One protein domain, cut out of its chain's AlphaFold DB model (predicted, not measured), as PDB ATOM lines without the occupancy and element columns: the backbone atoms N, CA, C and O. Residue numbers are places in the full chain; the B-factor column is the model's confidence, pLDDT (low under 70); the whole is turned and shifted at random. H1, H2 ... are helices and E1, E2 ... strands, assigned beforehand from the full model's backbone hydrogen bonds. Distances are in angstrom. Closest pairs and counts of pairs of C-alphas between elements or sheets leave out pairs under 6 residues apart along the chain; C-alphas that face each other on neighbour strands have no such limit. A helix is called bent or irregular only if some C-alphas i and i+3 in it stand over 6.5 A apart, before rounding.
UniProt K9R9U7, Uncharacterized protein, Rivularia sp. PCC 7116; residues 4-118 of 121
ATOM      1  N   THR A   4      -9.118 -23.775   2.959       93.94
ATOM      2  CA  THR A   4      -9.609 -23.162   1.717       93.94
ATOM      3  C   THR A   4      -9.404 -21.645   1.681       93.94
ATOM      4  O   THR A   4      -9.058 -21.094   0.642       93.94
ATOM      5  N   GLN A   5      -9.608 -20.953   2.804       95.81
ATOM      6  CA  GLN A   5      -9.415 -19.505   2.878       95.81
ATOM      7  C   GLN A   5      -7.929 -19.121   2.792       95.81
ATOM      8  O   GLN A   5      -7.605 -18.115   2.158       95.81
ATOM      9  N   ALA A   6      -7.039 -19.919   3.388       96.19
ATOM     10  CA  ALA A   6      -5.594 -19.721   3.303       96.19
ATOM     11  C   ALA A   6      -5.093 -19.895   1.861       96.19
ATOM     12  O   ALA A   6      -4.415 -19.010   1.339       96.19
ATOM     13  N   ILE A   7      -5.516 -20.964   1.181       97.50
ATOM     14  CA  ILE A   7      -5.173 -21.206  -0.228       97.50
ATOM     15  C   ILE A   7      -5.686 -20.078  -1.126       97.50
ATOM     16  O   ILE A   7      -4.911 -19.483  -1.872       97.50
ATOM     17  N   GLN A   8      -6.948 -19.672  -0.962       97.69
ATOM     18  CA  GLN A   8      -7.509 -18.543  -1.710       97.69
ATOM     19  C   GLN A   8      -6.741 -17.236  -1.496       97.69
ATOM     20  O   GLN A   8      -6.739 -16.372  -2.373       97.69
ATOM     21  N   LYS A   9      -6.130 -17.034  -0.325       98.00
ATOM     22  CA  LYS A   9      -5.322 -15.842  -0.051       98.00
ATOM     23  C   LYS A   9      -4.011 -15.864  -0.841       98.00
ATOM     24  O   LYS A   9      -3.638 -14.822  -1.374       98.00
ATOM     25  N   LEU A  10      -3.363 -17.023  -0.958       98.19
ATOM     26  CA  LEU A  10      -2.169 -17.203  -1.793       98.19
ATOM     27  C   LEU A  10      -2.500 -17.009  -3.281       98.19
ATOM     28  O   LEU A  10      -1.842 -16.224  -3.960       98.19
ATOM     29  N   GLU A  11      -3.582 -17.627  -3.760       97.81
ATOM     30  CA  GLU A  11      -4.048 -17.483  -5.147       97.81
ATOM     31  C   GLU A  11      -4.400 -16.028  -5.489       97.81
ATOM     32  O   GLU A  11      -4.028 -15.515  -6.543       97.81
ATOM     33  N   LYS A  12      -5.071 -15.312  -4.577       98.12
ATOM     34  CA  LYS A  12      -5.393 -13.882  -4.751       98.12
ATOM     35  C   LYS A  12      -4.163 -12.980  -4.780       98.12
ATOM     36  O   LYS A  12      -4.255 -11.887  -5.334       98.12
ATOM     37  N   ALA A  13      -3.043 -13.408  -4.200       97.81
ATOM     38  CA  ALA A  13      -1.763 -12.713  -4.327       97.81
ATOM     39  C   ALA A  13      -1.079 -12.976  -5.685       97.81
ATOM     40  O   ALA A  13      -0.034 -12.399  -5.964       97.81
ATOM     41  N   GLY A  14      -1.668 -13.822  -6.537       97.56
ATOM     42  CA  GLY A  14      -1.142 -14.193  -7.850       97.56
ATOM     43  C   GLY A  14      -0.287 -15.460  -7.841       97.56
ATOM     44  O   GLY A  14       0.201 -15.862  -8.894       97.56
ATOM     45  N   LEU A  15      -0.104 -16.113  -6.689       97.81
ATOM     46  CA  LEU A  15       0.641 -17.369  -6.634       97.81
ATOM     47  C   LEU A  15      -0.163 -18.499  -7.276       97.81
ATOM     48  O   LEU A  15      -1.377 -18.610  -7.098       97.81
ATOM     49  N   LEU A  16       0.536 -19.365  -7.999       97.19
ATOM     50  CA  LEU A  16      -0.011 -20.622  -8.477       97.19
ATOM     51  C   LEU A  16       0.048 -21.634  -7.334       97.19
ATOM     52  O   LEU A  16       1.127 -21.892  -6.800       97.19
ATOM     53  N   VAL A  17      -1.101 -22.202  -6.971       97.31
ATOM     54  CA  VAL A  17      -1.213 -23.196  -5.900       97.31
ATOM     55  C   VAL A  17      -1.793 -24.482  -6.474       97.31
ATOM     56  O   VAL A  17      -2.906 -24.491  -6.991       97.31
ATOM     57  N   ILE A  18      -1.031 -25.573  -6.418       96.31
ATOM     58  CA  ILE A  18      -1.415 -26.863  -6.997       96.31
ATOM     59  C   ILE A  18      -1.486 -27.905  -5.884       96.31
ATOM     60  O   ILE A  18      -0.470 -28.143  -5.238       96.31
ATOM     61  N   PRO A  19      -2.639 -28.553  -5.654       96.38
ATOM     62  CA  PRO A  19      -2.752 -29.565  -4.614       96.38
ATOM     63  C   PRO A  19      -1.939 -30.816  -4.960       96.38
ATOM     64  O   PRO A  19      -1.954 -31.302  -6.095       96.38
ATOM     65  N   PHE A  20      -1.286 -31.382  -3.951       94.31
ATOM     66  CA  PHE A  20      -0.778 -32.744  -4.001       94.31
ATOM     67  C   PHE A  20      -1.918 -33.752  -3.813       94.31
ATOM     68  O   PHE A  20      -2.976 -33.457  -3.255       94.31
ATOM     69  N   GLY A  21      -1.693 -34.984  -4.276       92.69
ATOM     70  CA  GLY A  21      -2.589 -36.102  -3.988       92.69
ATOM     71  C   GLY A  21      -2.523 -36.549  -2.523       92.69
ATOM     72  O   GLY A  21      -1.772 -36.017  -1.711       92.69
ATOM     73  N   SER A  22      -3.271 -37.597  -2.186       93.56
ATOM     74  CA  SER A  22      -3.317 -38.169  -0.830       93.56
ATOM     75  C   SER A  22      -2.178 -39.147  -0.511       93.56
ATOM     76  O   SER A  22      -2.181 -39.782   0.543       93.56
ATOM     77  N   VAL A  23      -1.211 -39.307  -1.419       91.62
ATOM     78  CA  VAL A  23      -0.112 -40.276  -1.310       91.62
ATOM     79  C   VAL A  23       1.212 -39.579  -1.605       91.62
ATOM     80  O   VAL A  23       1.287 -38.754  -2.513       91.62
ATOM     81  N   GLY A  24       2.263 -39.956  -0.873       92.75
ATOM     82  CA  GLY A  24       3.623 -39.448  -1.058       92.75
ATOM     83  C   GLY A  24       4.120 -38.606   0.122       92.75
ATOM     84  O   GLY A  24       3.406 -38.463   1.115       92.75
ATOM     85  N   PRO A  25       5.348 -38.063   0.030       91.00
ATOM     86  CA  PRO A  25       5.971 -37.307   1.120       91.00
ATOM     87  C   PRO A  25       5.252 -35.990   1.444       91.00
ATOM     88  O   PRO A  25       5.326 -35.529   2.577       91.00
ATOM     89  N   PHE A  26       4.516 -35.429   0.480       94.50
ATOM     90  CA  PHE A  26       3.785 -34.160   0.601       94.50
ATOM     91  C   PHE A  26       2.262 -34.356   0.536       94.50
ATOM     92  O   PHE A  26       1.531 -33.491   0.053       94.50
ATOM     93  N   ALA A  27       1.781 -35.535   0.944       95.31
ATOM     94  CA  ALA A  27       0.373 -35.904   0.838       95.31
ATOM     95  C   ALA A  27      -0.553 -34.859   1.482       95.31
ATOM     96  O   ALA A  27      -0.312 -34.407   2.600       95.31
ATOM     97  N   ASN A  28      -1.643 -34.526   0.788       95.75
ATOM     98  CA  ASN A  28      -2.619 -33.502   1.187       95.75
ATOM     99  C   ASN A  28      -2.031 -32.084   1.343       95.75
ATOM    100  O   ASN A  28      -2.615 -31.248   2.026       95.75
ATOM    101  N   GLY A  29      -0.867 -31.821   0.747       97.25
ATOM    102  CA  GLY A  29      -0.274 -30.492   0.673       97.25
ATOM    103  C   GLY A  29      -0.519 -29.793  -0.660       97.25
ATOM    104  O   GLY A  29      -1.401 -30.161  -1.435       97.25
ATOM    105  N   TYR A  30       0.326 -28.808  -0.942       97.62
ATOM    106  CA  TYR A  30       0.292 -27.963  -2.122       97.62
ATOM    107  C   TYR A  30       1.710 -27.628  -2.595       97.62
ATOM    108  O   TYR A  30       2.582 -27.332  -1.779       97.62
ATOM    109  N   SER A  31       1.921 -27.601  -3.908       97.06
ATOM    110  CA  SER A  31       3.004 -26.826  -4.511       97.06
ATOM    111  C   SER A  31       2.560 -25.375  -4.642       97.06
ATOM    112  O   SER A  31       1.461 -25.107  -5.130       97.06
ATOM    113  N   VAL A  32       3.416 -24.441  -4.247       97.88
ATOM    114  CA  VAL A  32       3.195 -23.000  -4.381       97.88
ATOM    115  C   VAL A  32       4.328 -22.425  -5.222       97.88
ATOM    116  O   VAL A  32       5.490 -22.722  -4.970       97.88
ATOM    117  N   ALA A  33       4.009 -21.622  -6.231       97.31
ATOM    118  CA  ALA A  33       5.017 -20.956  -7.051       97.31
ATOM    119  C   ALA A  33       4.550 -19.581  -7.515       97.31
ATOM    120  O   ALA A  33       3.349 -19.307  -7.586       97.31
ATOM    121  N   LYS A  34       5.509 -18.724  -7.874       97.56
ATOM    122  CA  LYS A  34       5.242 -17.408  -8.456       97.56
ATOM    123  C   LYS A  34       5.366 -17.475  -9.983       97.56
ATOM    124  O   LYS A  34       6.474 -17.671 -10.477       97.56
ATOM    125  N   PRO A  35       4.272 -17.291 -10.745       97.31
ATOM    126  CA  PRO A  35       4.360 -17.151 -12.193       97.31
ATOM    127  C   PRO A  35       5.190 -15.926 -12.590       97.31
ATOM    128  O   PRO A  35       5.103 -14.885 -11.939       97.31
ATOM    129  N   THR A  36       5.895 -15.988 -13.721       96.56
ATOM    130  CA  THR A  36       6.730 -14.874 -14.222       96.56
ATOM    131  C   THR A  36       5.932 -13.587 -14.489       96.56
ATOM    132  O   THR A  36       6.472 -12.486 -14.467       96.56
ATOM    133  N   LEU A  37       4.619 -13.698 -14.727       96.38
ATOM    134  CA  LEU A  37       3.731 -12.544 -14.932       96.38
ATOM    135  C   LEU A  37       3.357 -11.812 -13.634       96.38
ATOM    136  O   LEU A  37       2.746 -10.745 -13.693       96.38
ATOM    137  N   VAL A  38       3.685 -12.379 -12.474       97.06
ATOM    138  CA  VAL A  38       3.384 -11.801 -11.165       97.06
ATOM    139  C   VAL A  38       4.651 -11.170 -10.599       97.06
ATOM    140  O   VAL A  38       5.677 -11.832 -10.430       97.06
ATOM    141  N   SER A  39       4.584  -9.869 -10.309       96.38
ATOM    142  CA  SER A  39       5.690  -9.127  -9.698       96.38
ATOM    143  C   SER A  39       6.009  -9.657  -8.302       96.38
ATOM    144  O   SER A  39       5.106 -10.018  -7.555       96.38
ATOM    145  N   GLY A  40       7.287  -9.666  -7.939       96.25
ATOM    146  CA  GLY A  40       7.773 -10.153  -6.652       96.25
ATOM    147  C   GLY A  40       9.253 -10.500  -6.739       96.25
ATOM    148  O   GLY A  40       9.920 -10.143  -7.709       96.25
ATOM    149  N   ASN A  41       9.736 -11.226  -5.742       96.12
ATOM    150  CA  ASN A  41      11.098 -11.731  -5.686       96.12
ATOM    151  C   ASN A  41      11.313 -12.799  -6.761       96.12
ATOM    152  O   ASN A  41      10.482 -13.687  -6.945       96.12
ATOM    153  N   THR A  42      12.439 -12.710  -7.455       94.44
ATOM    154  CA  THR A  42      12.877 -13.660  -8.483       94.44
ATOM    155  C   THR A  42      14.257 -14.190  -8.119       94.44
ATOM    156  O   THR A  42      15.010 -13.500  -7.426       94.44
ATOM    157  N   ARG A  43      14.616 -15.375  -8.616       90.56
ATOM    158  CA  ARG A  43      15.969 -15.935  -8.462       90.56
ATOM    159  C   ARG A  43      16.608 -16.097  -9.840       90.56
ATOM    160  O   ARG A  43      15.985 -16.670 -10.727       90.56
ATOM    161  N   ILE A  44      17.825 -15.569 -10.003       79.25
ATOM    162  CA  ILE A  44      18.476 -15.344 -11.311       79.25
ATOM    163  C   ILE A  44      18.687 -16.629 -12.134       79.25
ATOM    164  O   ILE A  44      18.655 -16.563 -13.357       79.25
ATOM    165  N   ASP A  45      18.735 -17.791 -11.478       80.12
ATOM    166  CA  ASP A  45      18.863 -19.113 -12.115       80.12
ATOM    167  C   ASP A  45      17.659 -20.033 -11.865       80.12
ATOM    168  O   ASP A  45      17.766 -21.260 -11.874       80.12
ATOM    169  N   CYS A  46      16.492 -19.460 -11.567       84.38
ATOM    170  CA  CYS A  46      15.287 -20.236 -11.326       84.38
ATOM    171  C   CYS A  46      14.312 -20.101 -12.485       84.38
ATOM    172  O   CYS A  46      13.567 -19.132 -12.564       84.38
ATOM    173  N   GLU A  47      14.264 -21.117 -13.341       87.69
ATOM    174  CA  GLU A  47      13.232 -21.252 -14.363       87.69
ATOM    175  C   GLU A  47      12.575 -22.624 -14.243       87.69
ATOM    176  O   GLU A  47      13.215 -23.664 -14.413       87.69
ATOM    177  N   CYS A  48      11.272 -22.648 -13.973       88.38
ATOM    178  CA  CYS A  48      10.509 -23.890 -13.983       88.38
ATOM    179  C   CYS A  48       9.143 -23.713 -14.642       88.38
ATOM    180  O   CYS A  48       8.591 -22.617 -14.720       88.38
ATOM    181  N   LEU A  49       8.577 -24.825 -15.108       91.94
ATOM    182  CA  LEU A  49       7.236 -24.876 -15.680       91.94
ATOM    183  C   LEU A  49       6.359 -25.707 -14.751       91.94
ATOM    184  O   LEU A  49       6.597 -26.905 -14.601       91.94
ATOM    185  N   LEU A  50       5.357 -25.080 -14.138       91.19
ATOM    186  CA  LEU A  50       4.523 -25.727 -13.128       91.19
ATOM    187  C   LEU A  50       3.115 -26.046 -13.661       91.19
ATOM    188  O   LEU A  50       2.517 -25.274 -14.413       91.19
ATOM    189  N   GLY A  51       2.584 -27.200 -13.246       86.56
ATOM    190  CA  GLY A  51       1.241 -27.668 -13.596       86.56
ATOM    191  C   GLY A  51       1.111 -28.262 -15.003       86.56
ATOM    192  O   GLY A  51       2.058 -28.282 -15.791       86.56
ATOM    193  N   SER A  52      -0.089 -28.755 -15.327       86.69
ATOM    194  CA  SER A  52      -0.414 -29.323 -16.649       86.69
ATOM    195  C   SER A  52      -0.236 -28.313 -17.778       86.69
ATOM    196  O   SER A  52       0.189 -28.672 -18.875       86.69
ATOM    197  N   ASP A  53      -0.519 -27.050 -17.474       90.62
ATOM    198  CA  ASP A  53      -0.481 -25.949 -18.431       90.62
ATOM    199  C   ASP A  53       0.934 -25.381 -18.600       90.62
ATOM    200  O   ASP A  53       1.138 -24.469 -19.398       90.62
ATOM    201  N   ARG A  54       1.922 -25.948 -17.885       92.50
ATOM    202  CA  ARG A  54       3.344 -25.583 -17.958       92.50
ATOM    203  C   ARG A  54       3.549 -24.077 -17.775       92.50
ATOM    204  O   ARG A  54       4.205 -23.431 -18.588       92.50
ATOM    205  N   ILE A  55       2.973 -23.520 -16.712       95.69
ATOM    206  CA  ILE A  55       3.042 -22.086 -16.426       95.69
ATOM    207  C   ILE A  55       4.485 -21.730 -16.033       95.69
ATOM    208  O   ILE A  55       5.011 -22.340 -15.096       95.69
ATOM    209  N   PRO A  56       5.137 -20.770 -16.717       96.75
ATOM    210  CA  PRO A  56       6.492 -20.352 -16.383       96.75
ATOM    211  C   PRO A  56       6.526 -19.628 -15.040       96.75
ATOM    212  O   PRO A  56       5.712 -18.740 -14.775       96.75
ATOM    213  N   CYS A  57       7.479 -20.034 -14.208       96.38
ATOM    214  CA  CYS A  57       7.775 -19.461 -12.904       96.38
ATOM    215  C   CYS A  57       9.270 -19.125 -12.836       96.38
ATOM    216  O   CYS A  57      10.100 -19.836 -13.403       96.38
ATOM    217  N   ASP A  58       9.579 -18.037 -12.141       95.88
ATOM    218  CA  ASP A  58      10.891 -17.376 -12.053       95.88
ATOM    219  C   ASP A  58      11.443 -17.345 -10.607       95.88
ATOM    220  O   ASP A  58      12.315 -16.546 -10.247       95.88
ATOM    221  N   ALA A  59      10.875 -18.187  -9.745       95.38
ATOM    222  CA  ALA A  59      11.213 -18.323  -8.336       95.38
ATOM    223  C   ALA A  59      11.047 -19.787  -7.890       95.38
ATOM    224  O   ALA A  59      10.283 -20.522  -8.527       95.38
ATOM    225  N   PRO A  60      11.713 -20.212  -6.799       94.44
ATOM    226  CA  PRO A  60      11.673 -21.604  -6.348       94.44
ATOM    227  C   PRO A  60      10.257 -22.080  -6.034       94.44
ATOM    228  O   PRO A  60       9.438 -21.313  -5.511       94.44
ATOM    229  N   VAL A  61       9.979 -23.353  -6.325       95.44
ATOM    230  CA  VAL A  61       8.688 -23.971  -6.007       95.44
ATOM    231  C   VAL A  61       8.705 -24.413  -4.552       95.44
ATOM    232  O   VAL A  61       9.515 -25.237  -4.139       95.44
ATOM    233  N   ALA A  62       7.781 -23.866  -3.777       96.62
ATOM    234  CA  ALA A  62       7.582 -24.236  -2.394       96.62
ATOM    235  C   ALA A  62       6.651 -25.432  -2.245       96.62
ATOM    236  O   ALA A  62       5.659 -25.557  -2.964       96.62
ATOM    237  N   ASN A  63       6.921 -26.257  -1.238       97.44
ATOM    238  CA  ASN A  63       6.002 -27.283  -0.769       97.44
ATOM    239  C   ASN A  63       5.359 -26.815   0.540       97.44
ATOM    240  O   ASN A  63       6.055 -26.435   1.479       97.44
ATOM    241  N   LEU A  64       4.028 -26.856   0.601       98.19
ATOM    242  CA  LEU A  64       3.233 -26.569   1.792       98.19
ATOM    243  C   LEU A  64       2.398 -27.799   2.146       98.19
ATOM    244  O   LEU A  64       1.462 -28.110   1.421       98.19
ATOM    245  N   TYR A  65       2.693 -28.511   3.230       97.81
ATOM    246  CA  TYR A  65       2.023 -29.788   3.511       97.81
ATOM    247  C   TYR A  65       1.864 -30.079   5.004       97.81
ATOM    248  O   TYR A  65       2.672 -29.617   5.811       97.81
ATOM    249  N   PRO A  66       0.838 -30.853   5.401       97.00
ATOM    250  CA  PRO A  66       0.677 -31.264   6.785       97.00
ATOM    251  C   PRO A  66       1.657 -32.391   7.156       97.00
ATOM    252  O   PRO A  66       1.817 -33.366   6.420       97.00
ATOM    253  N   LYS A  67       2.280 -32.296   8.333       96.38
ATOM    254  CA  LYS A  67       3.140 -33.329   8.925       96.38
ATOM    255  C   LYS A  67       3.076 -33.242  10.449       96.38
ATOM    256  O   LYS A  67       3.351 -32.184  10.999       96.38
ATOM    257  N   GLU A  68       2.744 -34.351  11.116       93.38
ATOM    258  CA  GLU A  68       2.746 -34.459  12.590       93.38
ATOM    259  C   GLU A  68       1.997 -33.302  13.285       93.38
ATOM    260  O   GLU A  68       2.548 -32.600  14.127       93.38
ATOM    261  N   ASP A  69       0.741 -33.076  12.881       93.94
ATOM    262  CA  ASP A  69      -0.141 -32.006  13.384       93.94
ATOM    263  C   ASP A  69       0.333 -30.564  13.113       93.94
ATOM    264  O   ASP A  69      -0.270 -29.609  13.599       93.94
ATOM    265  N   LYS A  70       1.367 -30.387  12.284       97.44
ATOM    266  CA  LYS A  70       1.885 -29.087  11.842       97.44
ATOM    267  C   LYS A  70       1.762 -28.910  10.339       97.44
ATOM    268  O   LYS A  70       1.606 -29.874   9.595       97.44
ATOM    269  N   TRP A  71       1.884 -27.668   9.891       97.94
ATOM    270  CA  TRP A  71       2.063 -27.314   8.489       97.94
ATOM    271  C   TRP A  71       3.524 -26.998   8.216       97.94
ATOM    272  O   TRP A  71       4.133 -26.190   8.911       97.94
ATOM    273  N   ILE A  72       4.079 -27.642   7.203       98.25
ATOM    274  CA  ILE A  72       5.458 -27.473   6.773       98.25
ATOM    275  C   ILE A  72       5.477 -26.588   5.539       98.25
ATOM    276  O   ILE A  72       4.755 -26.879   4.591       98.25
ATOM    277  N   PHE A  73       6.303 -25.546   5.551       97.94
ATOM    278  CA  PHE A  73       6.667 -24.757   4.377       97.94
ATOM    279  C   PHE A  73       8.137 -25.031   4.065       97.94
ATOM    280  O   PHE A  73       9.011 -24.757   4.887       97.94
ATOM    281  N   GLU A  74       8.402 -25.586   2.889       96.31
ATOM    282  CA  GLU A  74       9.719 -26.073   2.496       96.31
ATOM    283  C   GLU A  74      10.127 -25.556   1.114       96.31
ATOM    284  O   GLU A  74       9.323 -25.568   0.178       96.31
ATOM    285  N   ILE A  75      11.398 -25.170   0.993       94.44
ATOM    286  CA  ILE A  75      12.133 -25.049  -0.270       94.44
ATOM    287  C   ILE A  75      13.205 -26.142  -0.260       94.44
ATOM    288  O   ILE A  75      14.008 -26.203   0.669       94.44
ATOM    289  N   SER A  76      13.195 -27.009  -1.271       90.94
ATOM    290  CA  SER A  76      14.140 -28.124  -1.404       90.94
ATOM    291  C   SER A  76      14.538 -28.288  -2.872       90.94
ATOM    292  O   SER A  76      14.026 -29.156  -3.579       90.94
ATOM    293  N   GLU A  77      15.450 -27.440  -3.328       85.62
ATOM    294  CA  GLU A  77      15.910 -27.370  -4.716       85.62
ATOM    295  C   GLU A  77      17.171 -28.214  -4.965       85.62
ATOM    296  O   GLU A  77      17.497 -28.504  -6.118       85.62
ATOM    297  N   TRP A  78      17.883 -28.636  -3.914       79.19
ATOM    298  CA  TRP A  78      19.153 -29.350  -4.047       79.19
ATOM    299  C   TRP A  78      19.055 -30.834  -3.660       79.19
ATOM    300  O   TRP A  78      18.460 -31.223  -2.658       79.19
ATOM    301  N   VAL A  79      19.683 -31.701  -4.461       74.69
ATOM    302  CA  VAL A  79      19.709 -33.163  -4.265       74.69
ATOM    303  C   VAL A  79      21.165 -33.634  -4.385       74.69
ATOM    304  O   VAL A  79      21.826 -33.260  -5.355       74.69
ATOM    305  N   PRO A  80      21.711 -34.448  -3.453       71.56
ATOM    306  CA  PRO A  80      21.026 -35.317  -2.482       71.56
ATOM    307  C   PRO A  80      20.831 -34.756  -1.059       71.56
ATOM    308  O   PRO A  80      20.487 -35.518  -0.160       71.56
ATOM    309  N   GLY A  81      21.068 -33.471  -0.819       67.88
ATOM    310  CA  GLY A  81      20.895 -32.853   0.498       67.88
ATOM    311  C   GLY A  81      20.655 -31.354   0.367       67.88
ATOM    312  O   GLY A  81      20.840 -30.842  -0.735       67.88
ATOM    313  N   PRO A  82      20.273 -30.671   1.461       80.81
ATOM    314  CA  PRO A  82      19.889 -29.271   1.395       80.81
ATOM    315  C   PRO A  82      21.058 -28.424   0.895       80.81
ATOM    316  O   PRO A  82      22.172 -28.494   1.425       80.81
ATOM    317  N   GLY A  83      20.794 -27.666  -0.161       84.50
ATOM    318  CA  GLY A  83      21.712 -26.708  -0.747       84.50
ATOM    319  C   GLY A  83      21.557 -25.334  -0.114       84.50
ATOM    320  O   GLY A  83      20.800 -25.127   0.835       84.50
ATOM    321  N   ILE A  84      22.288 -24.364  -0.654       85.50
ATOM    322  CA  ILE A  84      22.154 -22.975  -0.219       85.50
ATOM    323  C   ILE A  84      20.770 -22.470  -0.650       85.50
ATOM    324  O   ILE A  84      20.398 -22.587  -1.816       85.50
ATOM    325  N   GLY A  85      20.013 -21.919   0.301       86.06
ATOM    326  CA  GLY A  85      18.642 -21.447   0.086       86.06
ATOM    327  C   GLY A  85      17.552 -22.488   0.362       86.06
ATOM    328  O   GLY A  85      16.383 -22.110   0.419       86.06
ATOM    329  N   ASP A  86      17.908 -23.755   0.595       90.56
ATOM    330  CA  ASP A  86      16.947 -24.761   1.055       90.56
ATOM    331  C   ASP A  86      16.628 -24.544   2.537       90.56
ATOM    332  O   ASP A  86      17.512 -24.303   3.364       90.56
ATOM    333  N   PHE A  87      15.350 -24.645   2.891       93.81
ATOM    334  CA  PHE A  87      14.896 -24.532   4.272       93.81
ATOM    335  C   PHE A  87      13.579 -25.268   4.482       93.81
ATOM    336  O   PHE A  87      12.834 -25.544   3.543       93.81
ATOM    337  N   GLN A  88      13.269 -25.524   5.751       95.81
ATOM    338  CA  GLN A  88      11.997 -26.092   6.167       95.81
ATOM    339  C   GLN A  88      11.528 -25.410   7.456       95.81
ATOM    340  O   GLN A  88      12.121 -25.610   8.517       95.81
ATOM    341  N   ASP A  89      10.433 -24.658   7.372       97.25
ATOM    342  CA  ASP A  89       9.764 -24.045   8.520       97.25
ATOM    343  C   ASP A  89       8.509 -24.843   8.901       97.25
ATOM    344  O   ASP A  89       7.825 -25.406   8.044       97.25
ATOM    345  N   SER A  90       8.179 -24.873  10.194       98.12
ATOM    346  CA  SER A  90       6.980 -25.542  10.714       98.12
ATOM    347  C   SER A  90       6.050 -24.564  11.419       98.12
ATOM    348  O   SER A  90       6.503 -23.767  12.240       98.12
ATOM    349  N   PHE A  91       4.753 -24.704  11.177       98.06
ATOM    350  CA  PHE A  91       3.701 -23.837  11.689       98.06
ATOM    351  C   PHE A  91       2.593 -24.653  12.349       98.06
ATOM    352  O   PHE A  91       2.290 -25.765  11.925       98.06
ATOM    353  N   GLU A  92       1.959 -24.091  13.374       97.25
ATOM    354  CA  GLU A  92       0.853 -24.749  14.088       97.25
ATOM    355  C   GLU A  92      -0.429 -24.795  13.240       97.25
ATOM    356  O   GLU A  92      -1.309 -25.626  13.453       97.25
ATOM    357  N   SER A  93      -0.543 -23.914  12.246       96.69
ATOM    358  CA  SER A  93      -1.661 -23.900  11.316       96.69
ATOM    359  C   SER A  93      -1.239 -23.426   9.928       96.69
ATOM    360  O   SER A  93      -0.237 -22.732   9.759       96.69
ATOM    361  N   ILE A  94      -2.047 -23.756   8.917       95.88
ATOM    362  CA  ILE A  94      -1.832 -23.258   7.554       95.88
ATOM    363  C   ILE A  94      -1.943 -21.733   7.476       95.88
ATOM    364  O   ILE A  94      -1.259 -21.103   6.680       95.88
ATOM    365  N   ASP A  95      -2.780 -21.133   8.322       96.19
ATOM    366  CA  ASP A  95      -2.957 -19.681   8.402       96.19
ATOM    367  C   ASP A  95      -1.647 -18.987   8.798       96.19
ATOM    368  O   ASP A  95      -1.243 -18.002   8.177       96.19
ATOM    369  N   ASP A  96      -0.942 -19.566   9.773       96.88
ATOM    370  CA  ASP A  96       0.357 -19.072  10.231       96.88
ATOM    371  C   ASP A  96       1.430 -19.204   9.140       96.88
ATOM    372  O   ASP A  96       2.299 -18.342   9.036       96.88
ATOM    373  N   ALA A  97       1.332 -20.226   8.281       97.62
ATOM    374  CA  ALA A  97       2.251 -20.439   7.162       97.62
ATOM    375  C   ALA A  97       2.038 -19.452   5.996       97.62
ATOM    376  O   ALA A  97       2.978 -19.166   5.254       97.62
ATOM    377  N   VAL A  98       0.837 -18.878   5.829       97.94
ATOM    378  CA  VAL A  98       0.539 -17.979   4.696       97.94
ATOM    379  C   VAL A  98       1.423 -16.736   4.697       97.94
ATOM    380  O   VAL A  98       1.920 -16.341   3.644       97.94
ATOM    381  N   SER A  99       1.608 -16.086   5.848       96.94
ATOM    382  CA  SER A  99       2.362 -14.823   5.890       96.94
ATOM    383  C   SER A  99       3.846 -15.019   5.538       96.94
ATOM    384  O   SER A  99       4.328 -14.278   4.687       96.94
ATOM    385  N   PRO A 100       4.551 -16.033   6.076       97.69
ATOM    386  CA  PRO A 100       5.903 -16.401   5.647       97.69
ATOM    387  C   PRO A 100       6.028 -16.751   4.162       97.69
ATOM    388  O   PRO A 100       7.021 -16.385   3.542       97.69
ATOM    389  N   ILE A 101       5.036 -17.428   3.575       98.19
ATOM    390  CA  ILE A 101       5.038 -17.745   2.135       98.19
ATOM    391  C   ILE A 101       4.921 -16.466   1.302       98.19
ATOM    392  O   ILE A 101       5.659 -16.277   0.337       98.19
ATOM    393  N   LEU A 102       4.004 -15.568   1.671       98.19
ATOM    394  CA  LEU A 102       3.858 -14.285   0.984       98.19
ATOM    395  C   LEU A 102       5.111 -13.418   1.144       98.19
ATOM    396  O   LEU A 102       5.541 -12.797   0.180       98.19
ATOM    397  N   ASP A 103       5.709 -13.401   2.331       97.38
ATOM    398  CA  ASP A 103       6.967 -12.701   2.591       97.38
ATOM    399  C   ASP A 103       8.121 -13.267   1.747       97.38
ATOM    400  O   ASP A 103       8.875 -12.509   1.149       97.38
ATOM    401  N   TYR A 104       8.204 -14.589   1.582       97.00
ATOM    402  CA  TYR A 104       9.204 -15.209   0.711       97.00
ATOM    403  C   TYR A 104       9.104 -14.721  -0.746       97.00
ATOM    404  O   TYR A 104      10.109 -14.334  -1.347       97.00
ATOM    405  N   TYR A 105       7.893 -14.685  -1.315       97.81
ATOM    406  CA  TYR A 105       7.688 -14.293  -2.715       97.81
ATOM    407  C   TYR A 105       7.578 -12.782  -2.955       97.81
ATOM    408  O   TYR A 105       7.814 -12.344  -4.079       97.81
ATOM    409  N   PHE A 106       7.205 -11.982  -1.956       97.69
ATOM    410  CA  PHE A 106       6.866 -10.561  -2.141       97.69
ATOM    411  C   PHE A 106       7.476  -9.613  -1.098       97.69
ATOM    412  O   PHE A 106       7.332  -8.398  -1.232       97.69
ATOM    413  N   GLY A 107       8.093 -10.154  -0.050       96.31
ATOM    414  CA  GLY A 107       8.761  -9.419   1.020       96.31
ATOM    415  C   GLY A 107      10.251  -9.253   0.742       96.31
ATOM    416  O   GLY A 107      10.643  -8.899  -0.369       96.31
ATOM    417  N   ASP A 108      11.089  -9.495   1.749       93.12
ATOM    418  CA  ASP A 108      12.537  -9.293   1.633       93.12
ATOM    419  C   ASP A 108      13.179 -10.287   0.638       93.12
ATOM    420  O   ASP A 108      13.162 -11.502   0.880       93.12
ATOM    421  N   PRO A 109      13.779  -9.814  -0.475       91.38
ATOM    422  CA  PRO A 109      14.419 -10.689  -1.452       91.38
ATOM    423  C   PRO A 109      15.602 -11.474  -0.883       91.38
ATOM    424  O   PRO A 109      15.951 -12.496  -1.473       91.38
ATOM    425  N   SER A 110      16.204 -11.055   0.238       89.25
ATOM    426  CA  SER A 110      17.354 -11.753   0.828       89.25
ATOM    427  C   SER A 110      17.014 -13.166   1.295       89.25
ATOM    428  O   SER A 110      17.900 -14.005   1.414       89.25
ATOM    429  N   ARG A 111      15.735 -13.451   1.574       87.56
ATOM    430  CA  ARG A 111      15.296 -14.792   1.970       87.56
ATOM    431  C   ARG A 111      15.349 -15.778   0.800       87.56
ATOM    432  O   ARG A 111      15.670 -16.942   0.998       87.56
ATOM    433  N   MET A 112      15.030 -15.309  -0.405       91.69
ATOM    434  CA  MET A 112      15.098 -16.100  -1.641       91.69
ATOM    435  C   MET A 112      16.498 -16.079  -2.261       91.69
ATOM    436  O   MET A 112      16.924 -17.062  -2.862       91.69
ATOM    437  N   ASN A 113      17.200 -14.958  -2.108       89.31
ATOM    438  CA  ASN A 113      18.532 -14.708  -2.641       89.31
ATOM    439  C   ASN A 113      19.495 -14.381  -1.486       89.31
ATOM    440  O   ASN A 113      19.910 -13.227  -1.342       89.31
ATOM    441  N   PRO A 114      19.810 -15.361  -0.620       82.94
ATOM    442  CA  PRO A 114      20.793 -15.168   0.434       82.94
ATOM    443  C   PRO A 114      22.155 -14.791  -0.177       82.94
ATOM    444  O   PRO A 114      22.467 -15.250  -1.280       82.94
ATOM    445  N   PRO A 115      22.975 -13.965   0.499       79.88
ATOM    446  CA  PRO A 115      24.271 -13.524  -0.022       79.88
ATOM    447  C   PRO A 115      25.160 -14.675  -0.501       79.88
ATOM    448  O   PRO A 115      25.815 -14.564  -1.529       79.88
ATOM    449  N   GLU A 116      25.109 -15.813   0.189       78.12
ATOM    450  CA  GLU A 116      25.868 -17.018  -0.132       78.12
ATOM    451  C   GLU A 116      25.508 -17.611  -1.503       78.12
ATOM    452  O   GLU A 116      26.337 -18.299  -2.089       78.12
ATOM    453  N   LEU A 117      24.299 -17.355  -2.025       75.25
ATOM    454  CA  LEU A 117      23.911 -17.719  -3.395       75.25
ATOM    455  C   LEU A 117      24.452 -16.731  -4.437       75.25
ATOM    456  O   LEU A 117      24.694 -17.127  -5.571       75.25
ATOM    457  N   LEU A 118      24.652 -15.464  -4.066       69.81
ATOM    458  CA  LEU A 118      25.110 -14.401  -4.969       69.81
ATOM    459  C   LEU A 118      26.639 -14.372  -5.133       69.81
ATOM    460  O   LEU A 118      27.144 -13.751  -6.060       69.81
TER     461      LEU A 118
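Overview. This is residues 4 to 118 of the 121 residues of an uncharacterized protein of Rivularia sp. PCC 7116 (UniProt K9R9U7). A strongly twisted sheet of five strands forms a slab, with two helices, H1 and H2, side by side over one of its faces and running along its strands; no named helix covers the other face. A small hairpin, E3 and E4, sits by the end of E2, and the short last helix H3 lies away from the sheet, farthest of the named elements from the mean of the C-alphas. The printed part has 115 residues with three named helices and seven named strands, in the order H1 E1 E2 E3 E4 E5 E6 E7 H2 H3, and the five-stranded sheet, in the order E1, E2, E5, E6, E7, is antiparallel throughout. The class is mixed, helices and strands, with 57 residues, under half, in named elements. The whole is compact, with a radius of gyration of the C-alphas of 13.4 A, and rounded, with spans of 36 by 29 by 25 A.

Along the chain. H1 is residues 4 to 12, 12.1 A from first to last C-alpha, and begins with C-alpha 4 at (-9.609, -23.162, 1.717). The strand E1 is residues 16 to 19, and E2 is residues 30 to 33. E3, residues 48 to 50, and E4, residues 55 to 57, have three residues each. E5, residues 62 to 67, is 15.2 A long, and E6, residues 70 to 75, is 16.4 A long, with C-alpha 70 at (1.885, -29.087, 11.842). E7 is residues 87 to 91 and 13.4 A long. H2, residues 94 to 106, is the longest helix, at 18.2 A; it is neither bent nor irregular, but only just: C-alphas 96 and 99 are 6.4 A apart. H3 is residues 115 to 118, with C-alpha 118 at (25.110, -14.401, -4.969).

Arrangement. In the large sheet E1 and E7 are the edge strands. E1 and E2 form a hairpin, with N 16 and O 33 at 2.8 A, within hydrogen-bond range. E2 and E5 are antiparallel neighbours at 159 degrees, with N 30 and O 64 at 2.7 A. E5, E6 and E7 make a meander, each strand the antiparallel neighbour of the one before; N 67 and O 70 are 2.8 A apart between E5 and E6, and N 71 and O 91 are 2.8 A apart between E6 and E7. H1 and H2 are on the same face of this sheet, an arrangement of two layers, helices on one face of a sheet. H1 lies over E1 at a height over the sheet of 9.9 A and runs along the strands, at 2 degrees to E1 on the local plane; their closest C-alphas are those of Glu 11 and Val 17, at 6.4 A. H2 lies over E6 at a height of 8.2 A and also runs along the strands, at 5 degrees to E6 on the local plane; the closest C-alphas are those of Trp 71 and Ile 94, at 5.7 A. H1 and H2 touch at a shallow tilt of 9 degrees, the same way, with the C-alphas of Ala 6 and Asp 95 closest at 5.7 A. E3 and E4 form a hairpin, with N 50 and O 55 at 2.9 A. The C-alphas of Ala 33 and Cys 57, the closest of E2 and E4, are 6.6 A apart. H3 is not on the large sheet and is apart from H2. Each O i to N i+4 pair is within hydrogen-bond range in H1, and 7 of 9 are in H2, while H3 is too short for such a pair.

Size, cuts and confidence. The two C-alphas farthest apart are those of Ser 22 and Leu 118, at 37.3 A. The printed part has no cut. The links E2 to E3, 14 residues, and E6 to E7, 11 residues, are long. The mean pLDDT of the printed part is 92.9, and residues 81 and 118 are under 70.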